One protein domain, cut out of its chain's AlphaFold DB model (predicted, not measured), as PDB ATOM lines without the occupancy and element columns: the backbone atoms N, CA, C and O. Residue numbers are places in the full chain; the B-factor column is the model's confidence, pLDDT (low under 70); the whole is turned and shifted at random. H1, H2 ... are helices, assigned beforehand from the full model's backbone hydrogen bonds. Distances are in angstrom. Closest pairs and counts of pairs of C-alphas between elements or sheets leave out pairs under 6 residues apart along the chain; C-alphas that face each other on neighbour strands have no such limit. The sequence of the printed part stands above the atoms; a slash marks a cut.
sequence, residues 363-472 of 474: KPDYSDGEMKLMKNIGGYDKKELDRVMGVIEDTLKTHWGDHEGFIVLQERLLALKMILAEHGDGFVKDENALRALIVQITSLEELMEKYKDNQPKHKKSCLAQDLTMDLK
ATOM      1  N   LYS A 363     187.997 149.295 141.505       82.75
ATOM      2  CA  LYS A 363     187.305 150.035 142.570       82.75
ATOM      3  C   LYS A 363     186.783 151.391 142.064       82.75
ATOM      4  O   LYS A 363     187.376 151.960 141.152       82.75
ATOM      5  N   PRO A 364     185.689 151.918 142.647       81.50
ATOM      6  CA  PRO A 364     185.196 153.255 142.313       81.50
ATOM      7  C   PRO A 364     186.168 154.350 142.770       81.50
ATOM      8  O   PRO A 364     186.394 155.302 142.035       81.50
ATOM      9  N   ASP A 365     186.791 154.159 143.937       79.69
ATOM     10  CA  ASP A 365     187.749 155.088 144.529       79.69
ATOM     11  C   ASP A 365     189.034 154.344 144.914       79.69
ATOM     12  O   ASP A 365     188.993 153.232 145.453       79.69
ATOM     13  N   TYR A 366     190.177 154.979 144.658       81.19
ATOM     14  CA  TYR A 366     191.500 154.508 145.069       81.19
ATOM     15  C   TYR A 366     192.033 155.401 146.190       81.19
ATOM     16  O   TYR A 366     191.853 156.614 146.164       81.19
ATOM     17  N   SER A 367     192.706 154.823 147.182       83.44
ATOM     18  CA  SER A 367     193.369 155.610 148.229       83.44
ATOM     19  C   SER A 367     194.558 156.401 147.670       83.44
ATOM     20  O   SER A 367     195.190 155.982 146.700       83.44
ATOM     21  N   ASP A 368     194.942 157.501 148.329       78.75
ATOM     22  CA  ASP A 368     196.115 158.305 147.938       78.75
ATOM     23  C   ASP A 368     197.399 157.462 147.813       78.75
ATOM     24  O   ASP A 368     198.255 157.719 146.962       78.75
ATOM     25  N   GLY A 369     197.527 156.420 148.643       76.50
ATOM     26  CA  GLY A 369     198.626 155.458 148.588       76.50
ATOM     27  C   GLY A 369     198.596 154.576 147.334       76.50
ATOM     28  O   GLY A 369     199.627 154.425 146.677       76.50
ATOM     29  N   GLU A 370     197.428 154.037 146.971       76.75
ATOM     30  CA  GLU A 370     197.231 153.250 145.744       76.75
ATOM     31  C   GLU A 370     197.439 154.117 144.496       76.75
ATOM     32  O   GLU A 370     198.175 153.720 143.593       76.75
ATOM     33  N   MET A 371     196.888 155.337 144.473       78.06
ATOM     34  CA  MET A 371     197.087 156.288 143.376       78.06
ATOM     35  C   MET A 371     198.568 156.629 143.188       78.06
ATOM     36  O   MET A 371     199.068 156.648 142.062       78.06
ATOM     37  N   LYS A 372     199.309 156.858 144.281       78.19
ATOM     38  CA  LYS A 372     200.753 157.110 144.217       78.19
ATOM     39  C   LYS A 372     201.523 155.893 143.707       78.19
ATOM     40  O   LYS A 372     202.487 156.068 142.966       78.19
ATOM     41  N   LEU A 373     201.116 154.676 144.067       75.56
ATOM     42  CA  LEU A 373     201.726 153.451 143.546       75.56
ATOM     43  C   LEU A 373     201.465 153.307 142.038       75.56
ATOM     44  O   LEU A 373     202.415 153.109 141.289       75.56
ATOM     45  N   MET A 374     200.224 153.522 141.589       76.31
ATOM     46  CA  MET A 374     199.814 153.445 140.178       76.31
ATOM     47  C   MET A 374     200.519 154.471 139.280       76.31
ATOM     48  O   MET A 374     200.986 154.136 138.190       76.31
ATOM     49  N   LYS A 375     200.679 155.714 139.752       79.88
ATOM     50  CA  LYS A 375     201.388 156.775 139.011       79.88
ATOM     51  C   LYS A 375     202.878 156.477 138.811       79.88
ATOM     52  O   LYS A 375     203.452 156.919 137.815       79.88
ATOM     53  N   ASN A 376     203.483 155.703 139.717       77.62
ATOM     54  CA  ASN A 376     204.903 155.336 139.702       77.62
ATOM     55  C   ASN A 376     205.188 153.947 139.083       77.62
ATOM     56  O   ASN A 376     206.329 153.488 139.129       77.62
ATOM     57  N   ILE A 377     204.184 153.274 138.505       76.50
ATOM     58  CA  ILE A 377     204.367 152.011 137.767       76.50
ATOM     59  C   ILE A 377     205.292 152.231 136.552       76.50
ATOM     60  O   ILE A 377     205.248 153.281 135.904       76.50
ATOM     61  N   GLY A 378     206.118 151.231 136.221       75.25
ATOM     62  CA  GLY A 378     207.000 151.261 135.054       75.25
ATOM     63  C   GLY A 378     206.236 151.442 133.735       75.25
ATOM     64  O   GLY A 378     205.125 150.949 133.559       75.25
ATOM     65  N   GLY A 379     206.836 152.140 132.765       77.50
ATOM     66  CA  GLY A 379     206.166 152.455 131.494       77.50
ATOM     67  C   GLY A 379     205.758 151.234 130.656       77.50
ATOM     68  O   GLY A 379     204.846 151.342 129.842       77.50
ATOM     69  N   TYR A 380     206.408 150.082 130.854       78.50
ATOM     70  CA  TYR A 380     206.005 148.810 130.248       78.50
ATOM     71  C   TYR A 380     204.704 148.287 130.871       78.50
ATOM     72  O   TYR A 380     203.725 148.087 130.159       78.50
ATOM     73  N   ASP A 381     204.657 148.179 132.199       76.19
ATOM     74  CA  ASP A 381     203.494 147.664 132.932       76.19
ATOM     75  C   ASP A 381     202.264 148.576 132.777       76.19
ATOM     76  O   ASP A 381     201.141 148.088 132.686       76.19
ATOM     77  N   LYS A 382     202.458 149.904 132.664       80.38
ATOM     78  CA  LYS A 382     201.370 150.848 132.336       80.38
ATOM     79  C   LYS A 382     200.732 150.544 130.977       80.38
ATOM     80  O   LYS A 382     199.511 150.582 130.858       80.38
ATOM     81  N   LYS A 383     201.549 150.245 129.959       82.50
ATOM     82  CA  LYS A 383     201.059 149.871 128.622       82.50
ATOM     83  C   LYS A 383     200.358 148.520 128.639       82.50
ATOM     84  O   LYS A 383     199.356 148.359 127.956       82.50
ATOM     85  N   GLU A 384     200.873 147.575 129.417       82.31
ATOM     86  CA  GLU A 384     200.272 146.250 129.537       82.31
ATOM     87  C   GLU A 384     198.909 146.302 130.235       82.31
ATOM     88  O   GLU A 384     197.944 145.704 129.763       82.31
ATOM     89  N   LEU A 385     198.782 147.099 131.298       82.31
ATOM     90  CA  LEU A 385     197.503 147.335 131.962       82.31
ATOM     91  C   LEU A 385     196.498 148.025 131.026       82.31
ATOM     92  O   LEU A 385     195.351 147.590 130.943       82.31
ATOM     93  N   ASP A 386     196.920 149.044 130.271       84.38
ATOM     94  CA  ASP A 386     196.063 149.688 129.264       84.38
ATOM     95  C   ASP A 386     195.593 148.699 128.184       84.38
ATOM     96  O   ASP A 386     194.411 148.664 127.832       84.38
ATOM     97  N   ARG A 387     196.492 147.814 127.738       88.44
ATOM     98  CA  ARG A 387     196.186 146.739 126.789       88.44
ATOM     99  C   ARG A 387     195.132 145.777 127.336       88.44
ATOM    100  O   ARG A 387     194.137 145.535 126.654       88.44
ATOM    101  N   VAL A 388     195.304 145.258 128.555       87.44
ATOM    102  CA  VAL A 388     194.348 144.318 129.170       87.44
ATOM    103  C   VAL A 388     192.991 144.978 129.422       87.44
ATOM    104  O   VAL A 388     191.958 144.368 129.145       87.44
ATOM    105  N   MET A 389     192.963 146.239 129.867       88.56
ATOM    106  CA  MET A 389     191.709 146.996 129.986       88.56
ATOM    107  C   MET A 389     190.997 147.126 128.631       88.56
ATOM    108  O   MET A 389     189.780 146.956 128.565       88.56
ATOM    109  N   GLY A 390     191.744 147.355 127.546       89.19
ATOM    110  CA  GLY A 390     191.212 147.329 126.181       89.19
ATOM    111  C   GLY A 390     190.618 145.970 125.792       89.19
ATOM    112  O   GLY A 390     189.497 145.914 125.291       89.19
ATOM    113  N   VAL A 391     191.309 144.862 126.095       90.00
ATOM    114  CA  VAL A 391     190.807 143.496 125.831       90.00
ATOM    115  C   VAL A 391     189.497 143.221 126.577       90.00
ATOM    116  O   VAL A 391     188.569 142.649 125.995       90.00
ATOM    117  N   ILE A 392     189.396 143.635 127.845       89.38
ATOM    118  CA  ILE A 392     188.178 143.496 128.657       89.38
ATOM    119  C   ILE A 392     187.021 144.282 128.023       89.38
ATOM    120  O   ILE A 392     185.942 143.717 127.814       89.38
ATOM    121  N   GLU A 393     187.248 145.558 127.684       89.94
ATOM    122  CA  GLU A 393     186.249 146.421 127.043       89.94
ATOM    123  C   GLU A 393     185.760 145.823 125.720       89.94
ATOM    124  O   GLU A 393     184.558 145.624 125.552       89.94
ATOM    125  N   ASP A 394     186.666 145.473 124.807       90.31
ATOM    126  CA  ASP A 394     186.315 144.967 123.477       90.31
ATOM    127  C   ASP A 394     185.561 143.632 123.539       90.31
ATOM    128  O   ASP A 394     184.582 143.411 122.810       90.31
ATOM    129  N   THR A 395     185.983 142.741 124.440       88.50
ATOM    130  CA  THR A 395     185.374 141.416 124.588       88.50
ATOM    131  C   THR A 395     183.945 141.508 125.125       88.50
ATOM    132  O   THR A 395     183.051 140.818 124.624       88.50
ATOM    133  N   LEU A 396     183.697 142.372 126.113       87.94
ATOM    134  CA  LEU A 396     182.372 142.517 126.720       87.94
ATOM    135  C   LEU A 396     181.437 143.404 125.888       87.94
ATOM    136  O   LEU A 396     180.261 143.063 125.733       87.94
ATOM    137  N   LYS A 397     181.941 144.475 125.263       88.75
ATOM    138  CA  LYS A 397     181.147 145.464 124.507       88.75
ATOM    139  C   LYS A 397     180.236 144.847 123.449       88.75
ATOM    140  O   LYS A 397     179.117 145.307 123.251       88.75
ATOM    141  N   THR A 398     180.686 143.769 122.807       83.00
ATOM    142  CA  THR A 398     179.939 143.087 121.739       83.00
ATOM    143  C   THR A 398     178.580 142.530 122.192       83.00
ATOM    144  O   THR A 398     177.665 142.430 121.376       83.00
ATOM    145  N   HIS A 399     178.445 142.125 123.460       82.44
ATOM    146  CA  HIS A 399     177.221 141.498 123.987       82.44
ATOM    147  C   HIS A 399     176.645 142.209 125.220       82.44
ATOM    148  O   HIS A 399     175.508 141.928 125.589       82.44
ATOM    149  N   TRP A 400     177.407 143.118 125.834       89.50
ATOM    150  CA  TRP A 400     177.077 143.778 127.101       89.50
ATOM    151  C   TRP A 400     177.056 145.309 127.014       89.50
ATOM    152  O   TRP A 400     176.945 145.950 128.049       89.50
ATOM    153  N   GLY A 401     177.136 145.904 125.817       85.44
ATOM    154  CA  GLY A 401     177.195 147.365 125.638       85.44
ATOM    155  C   GLY A 401     176.080 148.150 126.343       85.44
ATOM    156  O   GLY A 401     176.351 149.209 126.895       85.44
ATOM    157  N   ASP A 402     174.866 147.596 126.394       87.50
ATOM    158  CA  ASP A 402     173.701 148.232 127.033       87.50
ATOM    159  C   ASP A 402     173.502 147.814 128.506       87.50
ATOM    160  O   ASP A 402     172.528 148.207 129.146       87.50
ATOM    161  N   HIS A 403     174.375 146.965 129.058       91.25
ATOM    162  CA  HIS A 403     174.231 146.457 130.422       91.25
ATOM    163  C   HIS A 403     174.764 147.470 131.443       91.25
ATOM    164  O   HIS A 403     175.934 147.840 131.390       91.25
ATOM    165  N   GLU A 404     173.949 147.842 132.432       91.06
ATOM    166  CA  GLU A 404     174.281 148.858 133.449       91.06
ATOM    167  C   GLU A 404     175.639 148.606 134.125       91.06
ATOM    168  O   GLU A 404     176.499 149.482 134.157       91.06
ATOM    169  N   GLY A 405     175.889 147.374 134.579       89.75
ATOM    170  CA  GLY A 405     177.170 147.027 135.204       89.75
ATOM    171  C   GLY A 405     178.376 147.147 134.262       89.75
ATOM    172  O   GLY A 405     179.483 147.410 134.724       89.75
ATOM    173  N   PHE A 406     178.181 146.983 132.949       92.88
ATOM    174  CA  PHE A 406     179.260 147.168 131.978       92.88
ATOM    175  C   PHE A 406     179.538 148.653 131.736       92.88
ATOM    176  O   PHE A 406     180.700 149.036 131.680       92.88
ATOM    177  N   ILE A 407     178.502 149.496 131.686       93.12
ATOM    178  CA  ILE A 407     178.653 150.955 131.578       93.12
ATOM    179  C   ILE A 407     179.457 151.492 132.771       93.12
ATOM    180  O   ILE A 407     180.456 152.182 132.584       93.12
ATOM    181  N   VAL A 408     179.098 151.084 133.994       94.00
ATOM    182  CA  VAL A 408     179.851 151.450 135.209       94.00
ATOM    183  C   VAL A 408     181.293 150.943 135.141       94.00
ATOM    184  O   VAL A 408     182.221 151.648 135.532       94.00
ATOM    185  N   LEU A 409     181.514 149.727 134.633       92.25
ATOM    186  CA  LEU A 409     182.865 149.202 134.449       92.25
ATOM    187  C   LEU A 409     183.671 150.076 133.475       92.25
ATOM    188  O   LEU A 409     184.811 150.406 133.785       92.25
ATOM    189  N   GLN A 410     183.091 150.497 132.349       92.75
ATOM    190  CA  GLN A 410     183.758 151.383 131.387       92.75
ATOM    191  C   GLN A 410     184.160 152.723 132.015       92.75
ATOM    192  O   GLN A 410     185.272 153.195 131.780       92.75
ATOM    193  N   GLU A 411     183.304 153.314 132.852       92.31
ATOM    194  CA  GLU A 411     183.633 154.542 133.587       92.31
ATOM    195  C   GLU A 411     184.832 154.340 134.525       92.31
ATOM    196  O   GLU A 411     185.746 155.168 134.557       92.31
ATOM    197  N   ARG A 412     184.884 153.211 135.243       90.25
ATOM    198  CA  ARG A 412     185.998 152.888 136.152       90.25
ATOM    199  C   ARG A 412     187.302 152.604 135.415       90.25
ATOM    200  O   ARG A 412     188.360 153.053 135.853       90.25
ATOM    201  N   LEU A 413     187.233 151.898 134.288       89.31
ATOM    202  CA  LEU A 413     188.392 151.661 133.428       89.31
ATOM    203  C   LEU A 413     188.932 152.979 132.863       89.31
ATOM    204  O   LEU A 413     190.142 153.198 132.874       89.31
ATOM    205  N   LEU A 414     188.054 153.898 132.447       89.50
ATOM    206  CA  LEU A 414     188.450 155.229 131.991       89.50
ATOM    207  C   LEU A 414     189.119 156.045 133.108       89.50
ATOM    208  O   LEU A 414     190.170 156.643 132.879       89.50
ATOM    209  N   ALA A 415     188.556 156.033 134.320       88.88
ATOM    210  CA  ALA A 415     189.149 156.704 135.475       88.88
ATOM    211  C   ALA A 415     190.552 156.158 135.792       88.88
ATOM    212  O   ALA A 415     191.492 156.930 136.000       88.88
ATOM    213  N   LEU A 416     190.731 154.833 135.750       86.00
ATOM    214  CA  LEU A 416     192.036 154.210 135.959       86.00
ATOM    215  C   LEU A 416     193.037 154.577 134.849       86.00
ATOM    216  O   LEU A 416     194.185 154.905 135.151       86.00
ATOM    217  N   LYS A 417     192.604 154.599 133.579       87.12
ATOM    218  CA  LYS A 417     193.421 155.072 132.444       87.12
ATOM    219  C   LYS A 417     193.917 156.505 132.662       87.12
ATOM    220  O   LYS A 417     195.091 156.785 132.418       87.12
ATOM    221  N   MET A 418     193.066 157.396 133.180       87.12
ATOM    222  CA  MET A 418     193.460 158.772 133.515       87.12
ATOM    223  C   MET A 418     194.522 158.819 134.626       87.12
ATOM    224  O   MET A 418     195.514 159.528 134.479       87.12
ATOM    225  N   ILE A 419     194.374 158.020 135.690       84.38
ATOM    226  CA  ILE A 419     195.357 157.945 136.790       84.38
ATOM    227  C   ILE A 419     196.716 157.429 136.293       84.38
ATOM    228  O   ILE A 419     197.758 157.943 136.699       84.38
ATOM    229  N   LEU A 420     196.728 156.428 135.406       81.81
ATOM    230  CA  LEU A 420     197.964 155.853 134.863       81.81
ATOM    231  C   LEU A 420     198.709 156.813 133.924       81.81
ATOM    232  O   LEU A 420     199.942 156.753 133.855       81.81
ATOM    233  N   ALA A 421     197.988 157.699 133.228       83.50
ATOM    234  CA  ALA A 421     198.569 158.715 132.348       83.50
ATOM    235  C   ALA A 421     199.366 159.788 133.116       83.50
ATOM    236  O   ALA A 421     200.280 160.406 132.560       83.50
ATOM    237  N   GLU A 422     199.071 159.988 134.402       81.19
ATOM    238  CA  GLU A 422     199.816 160.904 135.259       81.19
ATOM    239  C   GLU A 422     201.192 160.330 135.656       81.19
ATOM    240  O   GLU A 422     201.364 159.132 135.915       81.19
ATOM    241  N   HIS A 423     202.204 161.202 135.699       68.56
ATOM    242  CA  HIS A 423     203.559 160.845 136.121       68.56
ATOM    243  C   HIS A 423     203.677 161.003 137.639       68.56
ATOM    244  O   HIS A 423     203.321 162.043 138.189       68.56
ATOM    245  N   GLY A 424     204.145 159.958 138.319       64.81
ATOM    246  CA  GLY A 424     204.376 160.002 139.758       64.81
ATOM    247  C   GLY A 424     205.748 160.580 140.120       64.81
ATOM    248  O   GLY A 424     206.699 160.503 139.348       64.81
ATOM    249  N   ASP A 425     205.826 161.159 141.316       58.69
ATOM    250  CA  ASP A 425     206.966 161.953 141.794       58.69
ATOM    251  C   ASP A 425     207.990 161.150 142.634       58.69
ATOM    252  O   ASP A 425     208.757 161.730 143.404       58.69
ATOM    253  N   GLY A 426     208.017 159.806 142.583       60.06
ATOM    254  CA  GLY A 426     208.990 159.090 143.422       60.06
ATOM    255  C   GLY A 426     209.080 157.565 143.356       60.06
ATOM    256  O   GLY A 426     208.242 156.862 142.809       60.06
ATOM    257  N   PHE A 427     210.140 157.062 143.993       54.75
ATOM    258  CA  PHE A 427     210.500 155.646 144.100       54.75
ATOM    259  C   PHE A 427     209.413 154.791 144.786       54.75
ATOM    260  O   PHE A 427     208.981 155.097 145.902       54.75
ATOM    261  N   VAL A 428     209.029 153.679 144.148       57.03
ATOM    262  CA  VAL A 428     208.116 152.660 144.695       57.03
ATOM    263  C   VAL A 428     208.878 151.778 145.687       57.03
ATOM    264  O   VAL A 428     209.894 151.189 145.338       57.03
ATOM    265  N   LYS A 429     208.403 151.685 146.936       55.22
ATOM    266  CA  LYS A 429     209.021 150.841 147.981       55.22
ATOM    267  C   LYS A 429     208.540 149.383 147.983       55.22
ATOM    268  O   LYS A 429     209.160 148.569 148.654       55.22
ATOM    269  N   ASP A 430     207.459 149.061 147.271       60.97
ATOM    270  CA  ASP A 430     206.796 147.753 147.345       60.97
ATOM    271  C   ASP A 430     206.700 147.075 145.964       60.97
ATOM    272  O   ASP A 430     205.655 147.064 145.311       60.97
ATOM    273  N   GLU A 431     207.825 146.520 145.491       60.78
ATOM    274  CA  GLU A 431     207.894 145.719 144.252       60.78
ATOM    275  C   GLU A 431     206.988 144.475 144.293       60.78
ATOM    276  O   GLU A 431     206.565 143.983 143.246       60.78
ATOM    277  N   ASN A 432     206.674 143.954 145.483       60.59
ATOM    278  CA  ASN A 432     205.850 142.754 145.629       60.59
ATOM    279  C   ASN A 432     204.376 143.043 145.327       60.59
ATOM    280  O   ASN A 432     203.734 142.245 144.642       60.59
ATOM    281  N   ALA A 433     203.859 144.194 145.766       61.88
ATOM    282  CA  ALA A 433     202.520 144.654 145.399       61.88
ATOM    283  C   ALA A 433     202.387 144.878 143.881       61.88
ATOM    284  O   ALA A 433     201.382 144.503 143.279       61.88
ATOM    285  N   LEU A 434     203.436 145.418 143.249       61.06
ATOM    286  CA  LEU A 434     203.493 145.641 141.803       61.06
ATOM    287  C   LEU A 434     203.467 144.318 141.017       61.06
ATOM    288  O   LEU A 434     202.687 144.160 140.082       61.06
ATOM    289  N   ARG A 435     204.267 143.328 141.437       61.59
ATOM    290  CA  ARG A 435     204.280 141.984 140.832       61.59
ATOM    291  C   ARG A 435     202.954 141.248 141.008       61.59
ATOM    292  O   ARG A 435     202.500 140.598 140.072       61.59
ATOM    293  N   ALA A 436     202.322 141.358 142.176       64.62
ATOM    294  CA  ALA A 436     201.013 140.757 142.424       64.62
ATOM    295  C   ALA A 436     199.929 141.343 141.501       64.62
ATOM    296  O   ALA A 436     199.110 140.595 140.971       64.62
ATOM    297  N   LEU A 437     199.973 142.657 141.257       66.06
ATOM    298  CA  LEU A 437     199.070 143.356 140.344       66.06
ATOM    299  C   LEU A 437     199.275 142.903 138.887       66.06
ATOM    300  O   LEU A 437     198.308 142.579 138.211       66.06
ATOM    301  N   ILE A 438     200.525 142.781 138.424       64.62
ATOM    302  CA  ILE A 438     200.853 142.299 137.066       64.62
ATOM    303  C   ILE A 438     200.385 140.849 136.841       64.62
ATOM    304  O   ILE A 438     199.817 140.531 135.794       64.62
ATOM    305  N   VAL A 439     200.577 139.967 137.828       65.06
ATOM    306  CA  VAL A 439     200.100 138.573 137.763       65.06
ATOM    307  C   VAL A 439     198.573 138.520 137.724       65.06
ATOM    308  O   VAL A 439     198.012 137.793 136.910       65.06
ATOM    309  N   GLN A 440     197.896 139.329 138.544       71.06
ATOM    310  CA  GLN A 440     196.439 139.458 138.487       71.06
ATOM    311  C   GLN A 440     195.973 139.908 137.099       71.06
ATOM    312  O   GLN A 440     195.088 139.278 136.537       71.06
ATOM    313  N   ILE A 441     196.608 140.929 136.518       69.81
ATOM    314  CA  ILE A 441     196.269 141.483 135.198       69.81
ATOM    315  C   ILE A 441     196.409 140.443 134.082       69.81
ATOM    316  O   ILE A 441     195.484 140.279 133.290       69.81
ATOM    317  N   THR A 442     197.518 139.700 134.054       73.50
ATOM    318  CA  THR A 442     197.737 138.647 133.044       73.50
ATOM    319  C   THR A 442     196.655 137.566 133.146       73.50
ATOM    320  O   THR A 442     196.102 137.119 132.145       73.50
ATOM    321  N   SER A 443     196.268 137.189 134.368       81.88
ATOM    322  CA  SER A 443     195.208 136.199 134.575       81.88
ATOM    323  C   SER A 443     193.799 136.720 134.249       81.88
ATOM    324  O   SER A 443     192.930 135.918 133.902       81.88
ATOM    325  N   LEU A 444     193.547 138.036 134.321       85.12
ATOM    326  CA  LEU A 444     192.289 138.632 133.841       85.12
ATOM    327  C   LEU A 444     192.164 138.523 132.324       85.12
ATOM    328  O   LEU A 444     191.083 138.228 131.820       85.12
ATOM    329  N   GLU A 445     193.258 138.746 131.603       86.31
ATOM    330  CA  GLU A 445     193.275 138.611 130.152       86.31
ATOM    331  C   GLU A 445     192.975 137.176 129.714       86.31
ATOM    332  O   GLU A 445     192.060 136.966 128.919       86.31
ATOM    333  N   GLU A 446     193.660 136.185 130.295       86.25
ATOM    334  CA  GLU A 446     193.398 134.767 130.015       86.25
ATOM    335  C   GLU A 446     191.929 134.392 130.273       86.25
ATOM    336  O   GLU A 446     191.326 133.607 129.535       86.25
ATOM    337  N   LEU A 447     191.325 134.955 131.326       87.94
ATOM    338  CA  LEU A 447     189.918 134.737 131.649       87.94
ATOM    339  C   LEU A 447     188.990 135.326 130.571       87.94
ATOM    340  O   LEU A 447     187.992 134.697 130.203       87.94
ATOM    341  N   MET A 448     189.327 136.501 130.036       89.38
ATOM    342  CA  MET A 448     188.573 137.144 128.958       89.38
ATOM    343  C   MET A 448     188.716 136.421 127.620       89.38
ATOM    344  O   MET A 448     187.718 136.260 126.914       89.38
ATOM    345  N   GLU A 449     189.911 135.939 127.280       87.44
ATOM    346  CA  GLU A 449     190.129 135.131 126.077       87.44
ATOM    347  C   GLU A 449     189.300 133.844 126.121       87.44
ATOM    348  O   GLU A 449     188.531 133.568 125.195       87.44
ATOM    349  N   LYS A 450     189.330 133.119 127.248       85.75
ATOM    350  CA  LYS A 450     188.478 131.936 127.443       85.75
ATOM    351  C   LYS A 450     186.993 132.275 127.309       85.75
ATOM    352  O   LYS A 450     186.236 131.514 126.704       85.75
ATOM    353  N   TYR A 451     186.546 133.413 127.846       86.69
ATOM    354  CA  TYR A 451     185.149 133.839 127.710       86.69
ATOM    355  C   TYR A 451     184.765 134.104 126.249       86.69
ATOM    356  O   TYR A 451     183.669 133.738 125.816       86.69
ATOM    357  N   LYS A 452     185.665 134.731 125.489       85.62
ATOM    358  CA  LYS A 452     185.478 135.059 124.074       85.62
ATOM    359  C   LYS A 452     185.365 133.806 123.207       85.62
ATOM    360  O   LYS A 452     184.434 133.718 122.403       85.62
ATOM    361  N   ASP A 453     186.242 132.828 123.413       82.38
ATOM    362  CA  ASP A 453     186.252 131.565 122.660       82.38
ATOM    363  C   ASP A 453     184.981 130.736 122.886       82.38
ATOM    364  O   ASP A 453     184.499 130.033 121.994       82.38
ATOM    365  N   ASN A 454     184.380 130.874 124.066       77.31
ATOM    366  CA  ASN A 454     183.156 130.180 124.444       77.31
ATOM    367  C   ASN A 454     181.871 130.891 123.971       77.31
ATOM    368  O   ASN A 454     180.759 130.457 124.272       77.31
ATOM    369  N   GLN A 455     181.966 131.966 123.186       71.25
ATOM    370  CA  GLN A 455     180.777 132.634 122.661       71.25
ATOM    371  C   GLN A 455     180.041 131.767 121.612       71.25
ATOM    372  O   GLN A 455     180.665 131.191 120.717       71.25
ATOM    373  N   PRO A 456     178.690 131.734 121.606       60.84
ATOM    374  CA  PRO A 456     177.903 130.907 120.680       60.84
ATOM    375  C   PRO A 456     178.132 131.191 119.182       60.84
ATOM    376  O   PRO A 456     177.752 130.380 118.336       60.84
ATOM    377  N   LYS A 457     178.730 132.340 118.829       53.44
ATOM    378  CA  LYS A 457     178.964 132.779 117.440       53.44
ATOM    379  C   LYS A 457     179.858 131.815 116.648       53.44
ATOM    380  O   LYS A 457     179.588 131.614 115.469       53.44
ATOM    381  N   HIS A 458     180.819 131.145 117.290       44.94
ATOM    382  CA  HIS A 458     181.657 130.138 116.626       44.94
ATOM    383  C   HIS A 458     180.938 128.800 116.372       44.94
ATOM    384  O   HIS A 458     181.313 128.075 115.455       44.94
ATOM    385  N   LYS A 459     179.855 128.487 117.102       47.47
ATOM    386  CA  LYS A 459     179.093 127.230 116.944       47.47
ATOM    387  C   LYS A 459     177.831 127.352 116.085       47.47
ATOM    388  O   LYS A 459     177.369 126.353 115.538       47.47
ATOM    389  N   LYS A 460     177.292 128.567 115.904       42.09
ATOM    390  CA  LYS A 460     176.182 128.821 114.962       42.09
ATOM    391  C   LYS A 460     176.538 128.463 113.512       42.09
ATOM    392  O   LYS A 460     175.640 128.061 112.785       42.09
ATOM    393  N   SER A 461     177.811 128.569 113.111       38.59
ATOM    394  CA  SER A 461     178.273 128.173 111.769       38.59
ATOM    395  C   SER A 461     178.078 126.677 111.520       38.59
ATOM    396  O   SER A 461     177.445 126.324 110.534       38.59
ATOM    397  N   CYS A 462     178.523 125.810 112.438       41.16
ATOM    398  CA  CYS A 462     178.322 124.364 112.305       41.16
ATOM    399  C   CYS A 462     176.832 123.991 112.379       41.16
ATOM    400  O   CYS A 462     176.338 123.245 111.549       41.16
ATOM    401  N   LEU A 463     176.082 124.597 113.308       43.97
ATOM    402  CA  LEU A 463     174.641 124.353 113.463       43.97
ATOM    403  C   LEU A 463     173.821 124.747 112.224       43.97
ATOM    404  O   LEU A 463     172.902 124.030 111.842       43.97
ATOM    405  N   ALA A 464     174.131 125.890 111.604       38.62
ATOM    406  CA  ALA A 464     173.435 126.353 110.407       38.62
ATOM    407  C   ALA A 464     173.867 125.582 109.152       38.62
ATOM    408  O   ALA A 464     173.020 125.326 108.299       38.62
ATOM    409  N   GLN A 465     175.146 125.199 109.041       40.47
ATOM    410  CA  GLN A 465     175.658 124.395 107.927       40.47
ATOM    411  C   GLN A 465     175.073 122.976 107.935       40.47
ATOM    412  O   GLN A 465     174.624 122.531 106.883       40.47
ATOM    413  N   ASP A 466     174.951 122.329 109.099       40.44
ATOM    414  CA  ASP A 466     174.342 120.994 109.220       40.44
ATOM    415  C   ASP A 466     172.839 121.022 108.885       40.44
ATOM    416  O   ASP A 466     172.349 120.224 108.089       40.44
ATOM    417  N   LEU A 467     172.098 122.007 109.412       37.97
ATOM    418  CA  LEU A 467     170.662 122.160 109.133       37.97
ATOM    419  C   LEU A 467     170.369 122.507 107.663       37.97
ATOM    420  O   LEU A 467     169.315 122.133 107.155       37.97
ATOM    421  N   THR A 468     171.261 123.222 106.965       30.95
ATOM    422  CA  THR A 468     171.057 123.586 105.546       30.95
ATOM    423  C   THR A 468     171.651 122.598 104.545       30.95
ATOM    424  O   THR A 468     171.193 122.593 103.399       30.95
ATOM    425  N   MET A 469     172.621 121.763 104.933       31.73
ATOM    426  CA  MET A 469     173.106 120.668 104.088       31.73
ATOM    427  C   MET A 469     172.159 119.466 104.108       31.73
ATOM    428  O   MET A 469     171.833 118.962 103.036       31.73
ATOM    429  N   ASP A 470     171.638 119.062 105.270       35.97
ATOM    430  CA  ASP A 470     170.841 117.828 105.364       35.97
ATOM    431  C   ASP A 470     169.383 118.000 104.900       35.97
ATOM    432  O   ASP A 470     168.779 117.061 104.383       35.97
ATOM    433  N   LEU A 471     168.838 119.224 104.941       30.56
ATOM    434  CA  LEU A 471     167.544 119.551 104.315       30.56
ATOM    435  C   LEU A 471     167.607 119.654 102.778       30.56
ATOM    436  O   LEU A 471     166.570 119.812 102.141       30.56
ATOM    437  N   LYS A 472     168.798 119.588 102.168       27.98
ATOM    438  CA  LYS A 472     168.969 119.589 100.702       27.98
ATOM    439  C   LYS A 472     169.202 118.196 100.108       27.98
ATOM    440  O   LYS A 472     169.331 118.097  98.891       27.98
TER     441      LYS A 472
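This is residues 363 to 472 of the 474 residues of the protein "SH3 domain-containing protein" of Capitella teleta (UniProt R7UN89). Three long helices make the body, with H2 in the middle and H3 and H4 packed on two sides of it as an open V, while a short helix, H1, packs across the last residues of H3. Residues 456 to 472, with H5 in them, stick out beyond the end of H4 as a free arm, and this arm makes much of the length. The printed part has 110 residues with five named helices, H1 to H5 in order along the chain, and no named strand; the class is all helix. The whole is only just loose, close to extended, with a radius of gyration of the C-alphas of 19.2 A and spans of 71 by 27 by 16 A.

The longest helix, H4, holds residues 431 to 453 and measures 33.7 A from C-alpha 431 at (207.894, 145.719, 144.252) to C-alpha 453 at (186.252, 131.565, 122.660). H2, residues 379 to 400, measures 30.7 A, and H3, residues 404 to 421, measures 26.2 A. H1, residues 368 to 375, begins with C-alpha 368 at (196.115, 158.305, 147.938) and measures 10.5 A. H5, residues 457 to 470, measures 20.9 A and ends with C-alpha 470 at (170.841, 117.828, 105.364).

H4 touches H2 at a shallow tilt of 29 degrees, the same way, and their closest C-alphas, those of Val 388 and Glu 445, are 5.9 A apart. H2 and H3 form a helical hairpin, touching at a shallow tilt of 16 degrees, opposite ways, with the closest C-alphas, those of Trp 400 and Phe 406, 6.3 A apart. H3 and H4 are apart. H3 touches H1 with residues 419 to 421 alone; the closest C-alphas, those of Lys 375 and Leu 420, are 5.5 A apart, and the lines stand at 73 degrees, only just about perpendicular. H1 is only just apart from H4, at 8.2 A between closest C-alphas, and from H2, at 8.4 A. H4 and H5 meet only through their link. Every O i to N i+4 pair is within hydrogen-bond range in H1, H3 and H4, against 16 of 18 in H2 and 8 of 10 in H5.

The C-alphas of Gly 426 and Lys 472, the two farthest apart, are 70.6 A from each other. Without residues 456 to 472, which stand free, the body spans 43 by 23 by 17 A. The printed part has no cut. The links H1 to H2, H2 to H3 and H4 to H5 are tight, and H3 to H4, with 9 residues, is short. The mean pLDDT of the printed part is 73.9; residues 423 to 439, residue 441 and residues 456 to 472 are under 70, and H5 has a mean of 41.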